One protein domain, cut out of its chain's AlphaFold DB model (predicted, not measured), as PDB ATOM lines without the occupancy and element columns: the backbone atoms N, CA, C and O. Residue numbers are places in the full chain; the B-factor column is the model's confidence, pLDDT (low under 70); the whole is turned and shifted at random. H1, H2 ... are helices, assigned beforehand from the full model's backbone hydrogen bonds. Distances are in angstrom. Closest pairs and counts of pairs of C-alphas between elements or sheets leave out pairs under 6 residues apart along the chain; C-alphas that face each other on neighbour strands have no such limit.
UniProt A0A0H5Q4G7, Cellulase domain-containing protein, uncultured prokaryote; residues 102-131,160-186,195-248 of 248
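This is residues 102 to 131, 160 to 186 and 195 to 248 of the 248 residues of the protein "Cellulase domain-containing protein" of uncultured prokaryote (UniProt A0A0H5Q4G7). Little regular structure stands here: the long helix H2 has H3 beside it and short H4 on another side, amid long loops, residues 108 to 131 and 195 to 218. Of 111 printed residues, 42 are in four named helices, H1 to H4 along the chain, with no named strand: all helix. The whole is compact, radius of gyration of the C-alphas 13.9 A, spans 37 by 35 by 25 A.

Start at H2, residues 165 to 184. H3, residues 219 to 230, touches it, the same way at a shallow tilt of 19 degrees; the closest C-alphas, of Lys 180 and Gly 228, are 4.0 A apart. H4, residues 238 to 243, touches H2, opposite ways at a shallow tilt of 24 degrees; the closest C-alphas, of Lys 180 and Leu 238, are 6.4 A apart. H1, residues 104 to 107, is apart from H2, H3 and H4. Every O i to N i+4 pair is within hydrogen-bond range in H2, H3 and H4; H1 is too short for one.

Find C-alpha 165 at (48.915, -7.676, 48.793); H2 runs 28.1 A to C-alpha 184. H3 spans 16.3 A. H4 ends at C-alpha 243, (43.601, -17.496, 64.244).

Residues 132 to 159 and 187 to 194 are not printed; the C-alpha gaps are 18.2 A and 27.8 A. The H3 to H4 link is short. No printed residue is under 70 in pLDDT.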
ATOM      1  N   ALA A 102      37.771 -26.379  46.201       96.94
ATOM      2  CA  ALA A 102      36.670 -25.614  46.777       96.94
ATOM      3  C   ALA A 102      37.197 -24.342  47.485       96.94
ATOM      4  O   ALA A 102      38.189 -24.434  48.215       96.94
ATOM      5  N   PRO A 103      36.549 -23.172  47.304       97.81
ATOM      6  CA  PRO A 103      35.512 -22.875  46.315       97.81
ATOM      7  C   PRO A 103      36.107 -22.611  44.922       97.81
ATOM      8  O   PRO A 103      36.980 -21.758  44.776       97.81
ATOM      9  N   HIS A 104      35.547 -23.244  43.887       95.56
ATOM     10  CA  HIS A 104      36.034 -23.153  42.500       95.56
ATOM     11  C   HIS A 104      36.148 -21.710  41.980       95.56
ATOM     12  O   HIS A 104      37.103 -21.342  41.297       95.56
ATOM     13  N   ASP A 105      35.180 -20.854  42.321       97.44
ATOM     14  CA  ASP A 105      35.193 -19.456  41.885       97.44
ATOM     15  C   ASP A 105      36.289 -18.609  42.561       97.44
ATOM     16  O   ASP A 105      36.639 -17.544  42.052       97.44
ATOM     17  N   TYR A 106      36.843 -19.062  43.687       98.44
ATOM     18  CA  TYR A 106      37.986 -18.432  44.351       98.44
ATOM     19  C   TYR A 106      39.321 -19.007  43.862       98.44
ATOM     20  O   TYR A 106      40.261 -18.247  43.631       98.44
ATOM     21  N   THR A 107      39.406 -20.330  43.719       98.12
ATOM     22  CA  THR A 107      40.649 -21.065  43.444       98.12
ATOM     23  C   THR A 107      40.995 -21.138  41.964       98.12
ATOM     24  O   THR A 107      42.142 -20.893  41.633       98.12
ATOM     25  N   LEU A 108      40.048 -21.445  41.076       96.00
ATOM     26  CA  LEU A 108      40.323 -21.683  39.656       96.00
ATOM     27  C   LEU A 108      39.896 -20.498  38.798       96.00
ATOM     28  O   LEU A 108      40.729 -19.897  38.125       96.00
ATOM     29  N   ASN A 109      38.633 -20.068  38.906       96.56
ATOM     30  CA  ASN A 109      38.123 -18.951  38.095       96.56
ATOM     31  C   ASN A 109      38.639 -17.578  38.547       96.56
ATOM     32  O   ASN A 109      38.436 -16.587  37.848       96.56
ATOM     33  N   ASN A 110      39.229 -17.502  39.743       96.25
ATOM     34  CA  ASN A 110      39.790 -16.280  40.318       96.25
ATOM     35  C   ASN A 110      38.815 -15.076  40.334       96.25
ATOM     36  O   ASN A 110      39.216 -13.925  40.173       96.25
ATOM     37  N   LYS A 111      37.511 -15.328  40.526       97.81
ATOM     38  CA  LYS A 111      36.459 -14.290  40.587       97.81
ATOM     39  C   LYS A 111      36.416 -13.569  41.931       97.81
ATOM     40  O   LYS A 111      35.851 -12.482  42.034       97.81
ATOM     41  N   TYR A 112      36.981 -14.196  42.958       98.19
ATOM     42  CA  TYR A 112      36.956 -13.735  44.339       98.19
ATOM     43  C   TYR A 112      38.376 -13.619  44.890       98.19
ATOM     44  O   TYR A 112      39.247 -14.452  44.619       98.19
ATOM     45  N   THR A 113      38.608 -12.565  45.667       97.75
ATOM     46  CA  THR A 113      39.945 -12.187  46.142       97.75
ATOM     47  C   THR A 113      40.191 -12.553  47.599       97.75
ATOM     48  O   THR A 113      41.331 -12.488  48.037       97.75
ATOM     49  N   GLU A 114      39.153 -12.909  48.359       98.31
ATOM     50  CA  GLU A 114      39.263 -13.261  49.779       98.31
ATOM     51  C   GLU A 114      38.583 -14.615  50.053       98.31
ATOM     52  O   GLU A 114      37.657 -15.016  49.343       98.31
ATOM     53  N   TRP A 115      39.043 -15.318  51.089       98.62
ATOM     54  CA  TRP A 115      38.537 -16.625  51.529       98.62
ATOM     55  C   TRP A 115      38.610 -16.733  53.054       98.62
ATOM     56  O   TRP A 115      39.403 -16.042  53.687       98.62
ATOM     57  N   GLY A 116      37.801 -17.598  53.657       98.31
ATOM     58  CA  GLY A 116      37.878 -17.867  55.087       98.31
ATOM     59  C   GLY A 116      37.072 -16.895  55.943       98.31
ATOM     60  O   GLY A 116      36.426 -15.959  55.456       98.31
ATOM     61  N   HIS A 117      37.062 -17.137  57.248       97.81
ATOM     62  CA  HIS A 117      36.188 -16.440  58.197       97.81
ATOM     63  C   HIS A 117      36.467 -14.930  58.356       97.81
ATOM     64  O   HIS A 117      35.566 -14.190  58.753       97.81
ATOM     65  N   THR A 118      37.677 -14.449  58.042       98.25
ATOM     66  CA  THR A 118      38.038 -13.014  58.078       98.25
ATOM     67  C   THR A 118      37.837 -12.293  56.745       98.25
ATOM     68  O   THR A 118      37.946 -11.062  56.694       98.25
ATOM     69  N   GLY A 119      37.555 -13.032  55.667       97.62
ATOM     70  CA  GLY A 119      37.305 -12.460  54.350       97.62
ATOM     71  C   GLY A 119      36.009 -11.649  54.313       97.62
ATOM     72  O   GLY A 119      34.993 -12.019  54.906       97.62
ATOM     73  N   GLU A 120      36.020 -10.532  53.592       96.94
ATOM     74  CA  GLU A 120      34.822  -9.716  53.392       96.94
ATOM     75  C   GLU A 120      33.768 -10.480  52.582       96.94
ATOM     76  O   GLU A 120      34.053 -10.985  51.498       96.94
ATOM     77  N   THR A 121      32.516 -10.505  53.051       95.81
ATOM     78  CA  THR A 121      31.414 -11.233  52.394       95.81
ATOM     79  C   THR A 121      31.264 -10.898  50.907       95.81
ATOM     80  O   THR A 121      30.981 -11.785  50.111       95.81
ATOM     81  N   SER A 122      31.480  -9.641  50.507       96.69
ATOM     82  CA  SER A 122      31.383  -9.199  49.107       96.69
ATOM     83  C   SER A 122      32.544  -9.654  48.215       96.69
ATOM     84  O   SER A 122      32.457  -9.506  46.998       96.69
ATOM     85  N   LYS A 123      33.626 -10.180  48.795       97.31
ATOM     86  CA  LYS A 123      34.843 -10.619  48.096       97.31
ATOM     87  C   LYS A 123      35.108 -12.116  48.215       97.31
ATOM     88  O   LYS A 123      36.125 -12.576  47.698       97.31
ATOM     89  N   LYS A 124      34.204 -12.854  48.862       97.50
ATOM     90  CA  LYS A 124      34.235 -14.311  49.002       97.50
ATOM     91  C   LYS A 124      33.287 -14.975  48.016       97.50
ATOM     92  O   LYS A 124      32.219 -14.441  47.714       97.50
ATOM     93  N   ALA A 125      33.654 -16.177  47.586       97.31
ATOM     94  CA  ALA A 125      32.747 -17.020  46.825       97.31
ATOM     95  C   ALA A 125      31.499 -17.376  47.661       97.31
ATOM     96  O   ALA A 125      31.610 -17.601  48.871       97.31
ATOM     97  N   PRO A 126      30.304 -17.436  47.048       93.88
ATOM     98  CA  PRO A 126      29.094 -17.858  47.741       93.88
ATOM     99  C   PRO A 126      29.168 -19.342  48.138       93.88
ATOM    100  O   PRO A 126      29.916 -20.123  47.555       93.88
ATOM    101  N   GLY A 127      28.343 -19.747  49.109       89.81
ATOM    102  CA  GLY A 127      28.192 -21.157  49.500       89.81
ATOM    103  C   GLY A 127      28.978 -21.593  50.739       89.81
ATOM    104  O   GLY A 127      28.883 -22.757  51.107       89.81
ATOM    105  N   ASN A 128      29.692 -20.676  51.409       90.75
ATOM    106  CA  ASN A 128      30.400 -20.921  52.678       90.75
ATOM    107  C   ASN A 128      31.393 -22.102  52.618       90.75
ATOM    108  O   ASN A 128      31.552 -22.845  53.588       90.75
ATOM    109  N   MET A 129      32.061 -22.285  51.474       96.69
ATOM    110  CA  MET A 129      33.115 -23.292  51.283       96.69
ATOM    111  C   MET A 129      34.453 -22.800  51.860       96.69
ATOM    112  O   MET A 129      35.449 -22.663  51.149       96.69
ATOM    113  N   ASP A 130      34.435 -22.476  53.149       97.56
ATOM    114  CA  ASP A 130      35.572 -21.962  53.909       97.56
ATOM    115  C   ASP A 130      36.197 -23.066  54.789       97.56
ATOM    116  O   ASP A 130      36.147 -24.253  54.449       97.56
ATOM    117  N   GLU A 131      36.790 -22.701  55.928       98.69
ATOM    118  CA  GLU A 131      37.521 -23.617  56.804       98.69
ATOM    119  C   GLU A 131      36.656 -24.775  57.323       98.69
ATOM    120  O   GLU A 131      37.118 -25.914  57.370       98.69
ATOM    121  N   ALA A 160      44.766 -20.220  41.909       97.06
ATOM    122  CA  ALA A 160      45.272 -19.329  40.891       97.06
ATOM    123  C   ALA A 160      45.832 -18.070  41.549       97.06
ATOM    124  O   ALA A 160      45.269 -17.527  42.508       97.06
ATOM    125  N   ASN A 161      46.946 -17.608  41.002       95.88
ATOM    126  CA  ASN A 161      47.679 -16.454  41.472       95.88
ATOM    127  C   ASN A 161      46.783 -15.213  41.485       95.88
ATOM    128  O   ASN A 161      46.099 -14.876  40.506       95.88
ATOM    129  N   LYS A 162      46.796 -14.534  42.629       95.25
ATOM    130  CA  LYS A 162      46.019 -13.321  42.881       95.25
ATOM    131  C   LYS A 162      46.887 -12.087  42.704       95.25
ATOM    132  O   LYS A 162      48.107 -12.161  42.748       95.25
ATOM    133  N   SER A 163      46.230 -10.955  42.474       94.00
ATOM    134  CA  SER A 163      46.894  -9.660  42.355       94.00
ATOM    135  C   SER A 163      46.575  -8.797  43.568       94.00
ATOM    136  O   SER A 163      45.404  -8.539  43.854       94.00
ATOM    137  N   GLY A 164      47.625  -8.263  44.189       94.69
ATOM    138  CA  GLY A 164      47.547  -7.266  45.251       94.69
ATOM    139  C   GLY A 164      47.676  -7.881  46.638       94.69
ATOM    140  O   GLY A 164      47.074  -8.915  46.924       94.69
ATOM    141  N   ASP A 165      48.408  -7.182  47.506       95.31
ATOM    142  CA  ASP A 165      48.915  -7.676  48.793       95.31
ATOM    143  C   ASP A 165      47.863  -8.443  49.602       95.31
ATOM    144  O   ASP A 165      48.061  -9.595  49.972       95.31
ATOM    145  N   ARG A 166      46.679  -7.846  49.793       96.69
ATOM    146  CA  ARG A 166      45.602  -8.470  50.572       96.69
ATOM    147  C   ARG A 166      45.084  -9.766  49.944       96.69
ATOM    148  O   ARG A 166      44.764 -10.699  50.669       96.69
ATOM    149  N   ALA A 167      44.947  -9.819  48.621       97.25
ATOM    150  CA  ALA A 167      44.468 -11.020  47.944       97.25
ATOM    151  C   ALA A 167      45.527 -12.132  47.993       97.25
ATOM    152  O   ALA A 167      45.192 -13.293  48.210       97.25
ATOM    153  N   GLU A 168      46.804 -11.771  47.866       96.88
ATOM    154  CA  GLU A 168      47.931 -12.695  48.020       96.88
ATOM    155  C   GLU A 168      48.047 -13.235  49.452       96.88
ATOM    156  O   GLU A 168      48.317 -14.421  49.632       96.88
ATOM    157  N   ASP A 169      47.760 -12.420  50.471       98.06
ATOM    158  CA  ASP A 169      47.693 -12.879  51.865       98.06
ATOM    159  C   ASP A 169      46.608 -13.949  52.059       98.06
ATOM    160  O   ASP A 169      46.829 -14.948  52.746       98.06
ATOM    161  N   PHE A 170      45.443 -13.793  51.420       98.50
ATOM    162  CA  PHE A 170      44.399 -14.824  51.438       98.50
ATOM    163  C   PHE A 170      44.759 -16.057  50.601       98.50
ATOM    164  O   PHE A 170      44.357 -17.166  50.962       98.50
ATOM    165  N   GLN A 171      45.517 -15.905  49.509       98.19
ATOM    166  CA  GLN A 171      46.050 -17.040  48.750       98.19
ATOM    167  C   GLN A 171      47.022 -17.854  49.611       98.19
ATOM    168  O   GLN A 171      46.880 -19.073  49.699       98.19
ATOM    169  N   GLU A 172      47.967 -17.194  50.287       98.50
ATOM    170  CA  GLU A 172      48.898 -17.849  51.209       98.50
ATOM    171  C   GLU A 172      48.155 -18.568  52.334       98.50
ATOM    172  O   GLU A 172      48.407 -19.749  52.572       98.50
ATOM    173  N   TYR A 173      47.194 -17.887  52.964       98.81
ATOM    174  CA  TYR A 173      46.372 -18.461  54.025       98.81
ATOM    175  C   TYR A 173      45.597 -19.701  53.561       98.81
ATOM    176  O   TYR A 173      45.621 -20.726  54.241       98.81
ATOM    177  N   TYR A 174      44.952 -19.642  52.392       98.88
ATOM    178  CA  TYR A 174      44.237 -20.783  51.817       98.88
ATOM    179  C   TYR A 174      45.167 -21.987  51.618       98.88
ATOM    180  O   TYR A 174      44.865 -23.090  52.072       98.88
ATOM    181  N   LEU A 175      46.317 -21.768  50.974       98.81
ATOM    182  CA  LEU A 175      47.280 -22.824  50.672       98.81
ATOM    183  C   LEU A 175      47.892 -23.425  51.952       98.81
ATOM    184  O   LEU A 175      48.001 -24.647  52.060       98.81
ATOM    185  N   GLU A 176      48.226 -22.597  52.951       98.88
ATOM    186  CA  GLU A 176      48.686 -23.066  54.267       98.88
ATOM    187  C   GLU A 176      47.611 -23.911  54.959       98.88
ATOM    188  O   GLU A 176      47.900 -25.006  55.451       98.88
ATOM    189  N   TYR A 177      46.364 -23.430  54.976       98.88
ATOM    190  CA  TYR A 177      45.265 -24.087  55.678       98.88
ATOM    191  C   TYR A 177      44.896 -25.432  55.040       98.88
ATOM    192  O   TYR A 177      44.727 -26.415  55.764       98.88
ATOM    193  N   VAL A 178      44.839 -25.519  53.703       98.88
ATOM    194  CA  VAL A 178      44.613 -26.786  52.980       98.88
ATOM    195  C   VAL A 178      45.706 -27.798  53.314       98.88
ATOM    196  O   VAL A 178      45.394 -28.920  53.719       98.88
ATOM    197  N   CYS A 179      46.983 -27.415  53.216       98.88
ATOM    198  CA  CYS A 179      48.093 -28.314  53.530       98.88
ATOM    199  C   CYS A 179      48.096 -28.743  54.999       98.88
ATOM    200  O   CYS A 179      48.314 -29.921  55.294       98.88
ATOM    201  N   LYS A 180      47.803 -27.822  55.927       98.81
ATOM    202  CA  LYS A 180      47.728 -28.154  57.352       98.81
ATOM    203  C   LYS A 180      46.561 -29.078  57.671       98.81
ATOM    204  O   LYS A 180      46.700 -29.985  58.493       98.81
ATOM    205  N   ALA A 181      45.419 -28.887  57.022       98.81
ATOM    206  CA  ALA A 181      44.278 -29.775  57.177       98.81
ATOM    207  C   ALA A 181      44.583 -31.158  56.609       98.81
ATOM    208  O   ALA A 181      44.339 -32.151  57.288       98.81
ATOM    209  N   ALA A 182      45.177 -31.231  55.418       98.69
ATOM    210  CA  ALA A 182      45.584 -32.493  54.815       98.69
ATOM    211  C   ALA A 182      46.515 -33.276  55.755       98.69
ATOM    212  O   ALA A 182      46.204 -34.411  56.107       98.69
ATOM    213  N   ASN A 183      47.566 -32.632  56.277       98.19
ATOM    214  CA  ASN A 183      48.455 -33.218  57.284       98.19
ATOM    215  C   ASN A 183      47.687 -33.708  58.528       98.19
ATOM    216  O   ASN A 183      47.863 -34.844  58.960       98.19
ATOM    217  N   THR A 184      46.791 -32.874  59.064       98.44
ATOM    218  CA  THR A 184      45.994 -33.181  60.266       98.44
ATOM    219  C   THR A 184      45.092 -34.405  60.072       98.44
ATOM    220  O   THR A 184      44.923 -35.204  60.990       98.44
ATOM    221  N   TYR A 185      44.527 -34.568  58.876       98.69
ATOM    222  CA  TYR A 185      43.622 -35.662  58.526       98.69
ATOM    223  C   TYR A 185      44.331 -36.839  57.831       98.69
ATOM    224  O   TYR A 185      43.668 -37.766  57.365       98.69
ATOM    225  N   GLY A 186      45.667 -36.849  57.788       98.06
ATOM    226  CA  GLY A 186      46.458 -37.942  57.211       98.06
ATOM    227  C   GLY A 186      46.304 -38.097  55.695       98.06
ATOM    228  O   GLY A 186      46.393 -39.208  55.179       98.06
ATOM    229  N   GLY A 195      52.478 -23.983  35.348       95.00
ATOM    230  CA  GLY A 195      53.510 -23.097  34.807       95.00
ATOM    231  C   GLY A 195      52.995 -21.751  34.285       95.00
ATOM    232  O   GLY A 195      53.782 -20.960  33.762       95.00
ATOM    233  N   ALA A 196      51.695 -21.456  34.410       94.12
ATOM    234  CA  ALA A 196      51.120 -20.205  33.933       94.12
ATOM    235  C   ALA A 196      51.565 -19.027  34.814       94.12
ATOM    236  O   ALA A 196      51.290 -18.974  36.014       94.12
ATOM    237  N   ILE A 197      52.250 -18.061  34.198       92.19
ATOM    238  CA  ILE A 197      52.740 -16.847  34.856       92.19
ATOM    239  C   ILE A 197      51.665 -15.759  34.792       92.19
ATOM    240  O   ILE A 197      51.042 -15.552  33.753       92.19
ATOM    241  N   GLY A 198      51.519 -14.999  35.877       90.69
ATOM    242  CA  GLY A 198      50.575 -13.887  35.978       90.69
ATOM    243  C   GLY A 198      49.412 -14.231  36.896       90.69
ATOM    244  O   GLY A 198      49.549 -15.074  37.775       90.69
ATOM    245  N   THR A 199      48.287 -13.551  36.705       91.50
ATOM    246  CA  THR A 199      47.077 -13.695  37.521       91.50
ATOM    247  C   THR A 199      45.869 -13.842  36.612       91.50
ATOM    248  O   THR A 199      45.800 -13.167  35.583       91.50
ATOM    249  N   GLY A 200      44.883 -14.634  37.014       88.81
ATOM    250  CA  GLY A 200      43.666 -14.838  36.231       88.81
ATOM    251  C   GLY A 200      43.086 -16.222  36.454       88.81
ATOM    252  O   GLY A 200      43.518 -16.926  37.363       88.81
ATOM    253  N   GLU A 201      42.105 -16.586  35.635       94.44
ATOM    254  CA  GLU A 201      41.590 -17.953  35.579       94.44
ATOM    255  C   GLU A 201      42.733 -18.922  35.245       94.44
ATOM    256  O   GLU A 201      43.554 -18.630  34.372       94.44
ATOM    257  N   GLU A 202      42.819 -20.030  35.985       92.44
ATOM    258  CA  GLU A 202      43.801 -21.103  35.754       92.44
ATOM    259  C   GLU A 202      45.262 -20.607  35.677       92.44
ATOM    260  O   GLU A 202      46.096 -21.164  34.967       92.44
ATOM    261  N   SER A 203      45.611 -19.530  36.388       94.44
ATOM    262  CA  SER A 203      46.981 -18.998  36.422       94.44
ATOM    263  C   SER A 203      47.718 -19.485  37.668       94.44
ATOM    264  O   SER A 203      47.835 -18.742  38.638       94.44
ATOM    265  N   SER A 204      48.190 -20.734  37.661       94.62
ATOM    266  CA  SER A 204      48.692 -21.441  38.854       94.62
ATOM    267  C   SER A 204      50.159 -21.874  38.724       94.62
ATOM    268  O   SER A 204      50.520 -22.963  39.154       94.62
ATOM    269  N   GLY A 205      51.020 -21.057  38.112       96.00
ATOM    270  CA  GLY A 205      52.461 -21.323  38.051       96.00
ATOM    271  C   GLY A 205      53.195 -20.914  39.333       96.00
ATOM    272  O   GLY A 205      53.097 -19.755  39.744       96.00
ATOM    273  N   TYR A 206      53.968 -21.835  39.922       95.81
ATOM    274  CA  TYR A 206      54.820 -21.596  41.102       95.81
ATOM    275  C   TYR A 206      56.304 -21.837  40.791       95.81
ATOM    276  O   TYR A 206      57.186 -21.120  41.274       95.81
ATOM    277  N   LEU A 207      56.594 -22.826  39.952       96.25
ATOM    278  CA  LEU A 207      57.921 -23.169  39.469       96.25
ATOM    279  C   LEU A 207      57.968 -23.042  37.947       96.25
ATOM    280  O   LEU A 207      57.047 -23.420  37.233       96.25
ATOM    281  N   ASP A 208      59.078 -22.538  37.429       95.88
ATOM    282  CA  ASP A 208      59.362 -22.570  36.004       95.88
ATOM    283  C   ASP A 208      59.698 -24.017  35.618       95.88
ATOM    284  O   ASP A 208      60.697 -24.579  36.072       95.88
ATOM    285  N   HIS A 209      58.856 -24.639  34.790       95.81
ATOM    286  CA  HIS A 209      58.973 -26.066  34.461       95.81
ATOM    287  C   HIS A 209      60.223 -26.409  33.639       95.81
ATOM    288  O   HIS A 209      60.601 -27.576  33.565       95.81
ATOM    289  N   ALA A 210      60.888 -25.421  33.030       96.38
ATOM    290  CA  ALA A 210      62.118 -25.638  32.272       96.38
ATOM    291  C   ALA A 210      63.371 -25.578  33.160       96.38
ATOM    292  O   ALA A 210      64.359 -26.264  32.894       96.38
ATOM    293  N   THR A 211      63.355 -24.744  34.200       96.75
ATOM    294  CA  THR A 211      64.541 -24.416  35.006       96.75
ATOM    295  C   THR A 211      64.447 -24.859  36.463       96.75
ATOM    296  O   THR A 211      65.466 -24.859  37.155       96.75
ATOM    297  N   GLY A 212      63.253 -25.206  36.946       94.88
ATOM    298  CA  GLY A 212      62.974 -25.526  38.348       94.88
ATOM    299  C   GLY A 212      63.079 -24.325  39.295       94.88
ATOM    300  O   GLY A 212      63.115 -24.504  40.511       94.88
ATOM    301  N   LYS A 213      63.183 -23.099  38.766       96.69
ATOM    302  CA  LYS A 213      63.269 -21.877  39.575       96.69
ATOM    303  C   LYS A 213      61.885 -21.431  40.032       96.69
ATOM    304  O   LYS A 213      60.916 -21.588  39.304       96.69
ATOM    305  N   ILE A 214      61.818 -20.814  41.208       96.00
ATOM    306  CA  ILE A 214      60.597 -20.172  41.711       96.00
ATOM    307  C   ILE A 214      60.196 -19.028  40.773       96.00
ATOM    308  O   ILE A 214      61.042 -18.214  40.394       96.00
ATOM    309  N   ILE A 215      58.912 -18.972  40.413       93.69
ATOM    310  CA  ILE A 215      58.322 -17.897  39.612       93.69
ATOM    311  C   ILE A 215      57.967 -16.731  40.537       93.69
ATOM    312  O   ILE A 215      57.180 -16.901  41.469       93.69
ATOM    313  N   ASN A 216      58.482 -15.535  40.244       85.81
ATOM    314  CA  ASN A 216      58.178 -14.301  40.982       85.81
ATOM    315  C   ASN A 216      58.273 -14.504  42.514       85.81
ATOM    316  O   ASN A 216      59.208 -15.144  43.000       85.81
ATOM    317  N   ASP A 217      57.293 -14.002  43.266       84.00
ATOM    318  CA  ASP A 217      57.250 -14.075  44.729       84.00
ATOM    319  C   ASP A 217      56.481 -15.298  45.270       84.00
ATOM    320  O   ASP A 217      56.245 -15.409  46.474       84.00
ATOM    321  N   THR A 218      56.160 -16.288  44.424       92.44
ATOM    322  CA  THR A 218      55.407 -17.500  44.825       92.44
ATOM    323  C   THR A 218      56.137 -18.380  45.849       92.44
ATOM    324  O   THR A 218      55.547 -19.271  46.463       92.44
ATOM    325  N   GLY A 219      57.416 -18.099  46.119       94.81
ATOM    326  CA  GLY A 219      58.201 -18.787  47.140       94.81
ATOM    327  C   GLY A 219      57.617 -18.682  48.553       94.81
ATOM    328  O   GLY A 219      57.845 -19.588  49.357       94.81
ATOM    329  N   ARG A 220      56.847 -17.626  48.867       95.88
ATOM    330  CA  ARG A 220      56.098 -17.527  50.138       95.88
ATOM    331  C   ARG A 220      55.021 -18.613  50.238       95.88
ATOM    332  O   ARG A 220      54.965 -19.320  51.239       95.88
ATOM    333  N   PHE A 221      54.280 -18.845  49.155       97.62
ATOM    334  CA  PHE A 221      53.227 -19.858  49.084       97.62
ATOM    335  C   PHE A 221      53.802 -21.267  49.226       97.62
ATOM    336  O   PHE A 221      53.298 -22.061  50.015       97.62
ATOM    337  N   ILE A 222      54.909 -21.563  48.531       97.56
ATOM    338  CA  ILE A 222      55.599 -22.858  48.645       97.56
ATOM    339  C   ILE A 222      56.028 -23.116  50.095       97.56
ATOM    340  O   ILE A 222      55.797 -24.202  50.624       97.56
ATOM    341  N   LYS A 223      56.618 -22.121  50.770       97.69
ATOM    342  CA  LYS A 223      57.022 -22.250  52.179       97.69
ATOM    343  C   LYS A 223      55.827 -22.500  53.097       97.69
ATOM    344  O   LYS A 223      55.925 -23.360  53.971       97.69
ATOM    345  N   ALA A 224      54.726 -21.781  52.894       98.25
ATOM    346  CA  ALA A 224      53.505 -21.938  53.676       98.25
ATOM    347  C   ALA A 224      52.894 -23.340  53.497       98.25
ATOM    348  O   ALA A 224      52.598 -24.013  54.483       98.25
ATOM    349  N   MET A 225      52.817 -23.836  52.256       98.50
ATOM    350  CA  MET A 225      52.356 -25.194  51.948       98.50
ATOM    351  C   MET A 225      53.246 -26.270  52.568       98.50
ATOM    352  O   MET A 225      52.741 -27.173  53.232       98.50
ATOM    353  N   VAL A 226      54.572 -26.169  52.403       98.00
ATOM    354  CA  VAL A 226      55.526 -27.129  52.983       98.00
ATOM    355  C   VAL A 226      55.393 -27.155  54.504       98.00
ATOM    356  O   VAL A 226      55.244 -28.225  55.085       98.00
ATOM    357  N   LYS A 227      55.359 -25.985  55.152       98.31
ATOM    358  CA  LYS A 227      55.133 -25.882  56.598       98.31
ATOM    359  C   LYS A 227      53.815 -26.549  57.005       98.31
ATOM    360  O   LYS A 227      53.819 -27.368  57.923       98.31
ATOM    361  N   GLY A 228      52.718 -26.248  56.306       98.25
ATOM    362  CA  GLY A 228      51.408 -26.862  56.525       98.25
ATOM    363  C   GLY A 228      51.449 -28.388  56.425       98.25
ATOM    364  O   GLY A 228      50.941 -29.082  57.304       98.25
ATOM    365  N   ALA A 229      52.102 -28.910  55.387       97.56
ATOM    366  CA  ALA A 229      52.119 -30.331  55.064       97.56
ATOM    367  C   ALA A 229      53.068 -31.164  55.944       97.56
ATOM    368  O   ALA A 229      52.810 -32.354  56.140       97.56
ATOM    369  N   THR A 230      54.159 -30.580  56.459       96.44
ATOM    370  CA  THR A 230      55.258 -31.362  57.062       96.44
ATOM    371  C   THR A 230      55.642 -30.979  58.488       96.44
ATOM    372  O   THR A 230      56.461 -31.679  59.077       96.44
ATOM    373  N   SER A 231      55.128 -29.882  59.051       96.12
ATOM    374  CA  SER A 231      55.507 -29.453  60.405       96.12
ATOM    375  C   SER A 231      55.048 -30.448  61.475       96.12
ATOM    376  O   SER A 231      53.864 -30.773  61.555       96.12
ATOM    377  N   ASP A 232      55.972 -30.841  62.352       93.56
ATOM    378  CA  ASP A 232      55.763 -31.706  63.521       93.56
ATOM    379  C   ASP A 232      55.604 -30.929  64.844       93.56
ATOM    380  O   ASP A 232      55.345 -31.529  65.887       93.56
ATOM    381  N   ASP A 233      55.704 -29.594  64.812       96.56
ATOM    382  CA  ASP A 233      55.436 -28.734  65.971       96.56
ATOM    383  C   ASP A 233      53.990 -28.902  66.466       96.56
ATOM    384  O   ASP A 233      53.027 -28.529  65.790       96.56
ATOM    385  N   SER A 234      53.840 -29.412  67.692       94.81
ATOM    386  CA  SER A 234      52.545 -29.626  68.340       94.81
ATOM    387  C   SER A 234      51.765 -28.334  68.599       94.81
ATOM    388  O   SER A 234      50.549 -28.385  68.774       94.81
ATOM    389  N   ASN A 235      52.439 -27.180  68.642       97.19
ATOM    390  CA  ASN A 235      51.784 -25.880  68.786       97.19
ATOM    391  C   ASN A 235      51.243 -25.354  67.456       97.19
ATOM    392  O   ASN A 235      50.395 -24.468  67.460       97.19
ATOM    393  N   TYR A 236      51.698 -25.892  66.323       98.00
ATOM    394  CA  TYR A 236      51.200 -25.527  65.007       98.00
ATOM    395  C   TYR A 236      50.003 -26.410  64.647       98.00
ATOM    396  O   TYR A 236      50.130 -27.529  64.145       98.00
ATOM    397  N   THR A 237      48.807 -25.901  64.930       98.38
ATOM    398  CA  THR A 237      47.520 -26.581  64.728       98.38
ATOM    399  C   THR A 237      46.665 -25.857  63.689       98.38
ATOM    400  O   THR A 237      46.922 -24.695  63.367       98.38
ATOM    401  N   LEU A 238      45.600 -26.509  63.210       97.94
ATOM    402  CA  LEU A 238      44.580 -25.843  62.390       97.94
ATOM    403  C   LEU A 238      44.033 -24.580  63.057       97.94
ATOM    404  O   LEU A 238      43.872 -23.565  62.393       97.94
ATOM    405  N   GLU A 239      43.827 -24.619  64.373       98.50
ATOM    406  CA  GLU A 239      43.364 -23.470  65.150       98.50
ATOM    407  C   GLU A 239      44.387 -22.326  65.138       98.50
ATOM    408  O   GLU A 239      44.019 -21.157  65.055       98.50
ATOM    409  N   THR A 240      45.689 -22.627  65.173       98.31
ATOM    410  CA  THR A 240      46.707 -21.572  65.059       98.31
ATOM    411  C   THR A 240      46.786 -20.962  63.665       98.31
ATOM    412  O   THR A 240      46.995 -19.757  63.562       98.31
ATOM    413  N   VAL A 241      46.588 -21.746  62.597       98.56
ATOM    414  CA  VAL A 241      46.512 -21.198  61.231       98.56
ATOM    415  C   VAL A 241      45.253 -20.343  61.102       98.56
ATOM    416  O   VAL A 241      45.349 -19.189  60.701       98.56
ATOM    417  N   TYR A 242      44.103 -20.862  61.551       98.69
ATOM    418  CA  TYR A 242      42.822 -20.153  61.585       98.69
ATOM    419  C   TYR A 242      42.951 -18.790  62.274       98.69
ATOM    420  O   TYR A 242      42.650 -17.753  61.695       98.69
ATOM    421  N   ASN A 243      43.487 -18.747  63.494       98.38
ATOM    422  CA  ASN A 243      43.601 -17.496  64.244       98.38
ATOM    423  C   ASN A 243      44.511 -16.447  63.582       98.38
ATOM    424  O   ASN A 243      44.329 -15.253  63.839       98.38
ATOM    425  N   ASN A 244      45.435 -16.881  62.719       97.94
ATOM    426  CA  ASN A 244      46.355 -16.035  61.960       97.94
ATOM    427  C   ASN A 244      45.840 -15.659  60.557       97.94
ATOM    428  O   ASN A 244      46.596 -15.075  59.782       97.94
ATOM    429  N   ALA A 245      44.575 -15.949  60.228       98.38
ATOM    430  CA  ALA A 245      43.979 -15.538  58.959       98.38
ATOM    431  C   ALA A 245      44.125 -14.019  58.720       98.38
ATOM    432  O   ALA A 245      44.026 -13.247  59.683       98.38
ATOM    433  N   PRO A 246      44.303 -13.559  57.463       98.06
ATOM    434  CA  PRO A 246      44.499 -12.147  57.147       98.06
ATOM    435  C   PRO A 246      43.364 -11.278  57.694       98.06
ATOM    436  O   PRO A 246      42.184 -11.572  57.496       98.06
ATOM    437  N   ARG A 247      43.706 -10.188  58.387       92.56
ATOM    438  CA  ARG A 247      42.738  -9.247  58.985       92.56
ATOM    439  C   ARG A 247      42.808  -7.883  58.305       92.56
ATOM    440  O   ARG A 247      43.600  -7.676  57.390       92.56
ATOM    441  N   LYS A 248      41.877  -7.001  58.657       74.88
ATOM    442  CA  LYS A 248      41.899  -5.594  58.239       74.88
ATOM    443  C   LYS A 248      42.853  -4.787  59.101       74.88
ATOM    444  O   LYS A 248      42.966  -5.142  60.296       74.88
TER     445      LYS A 248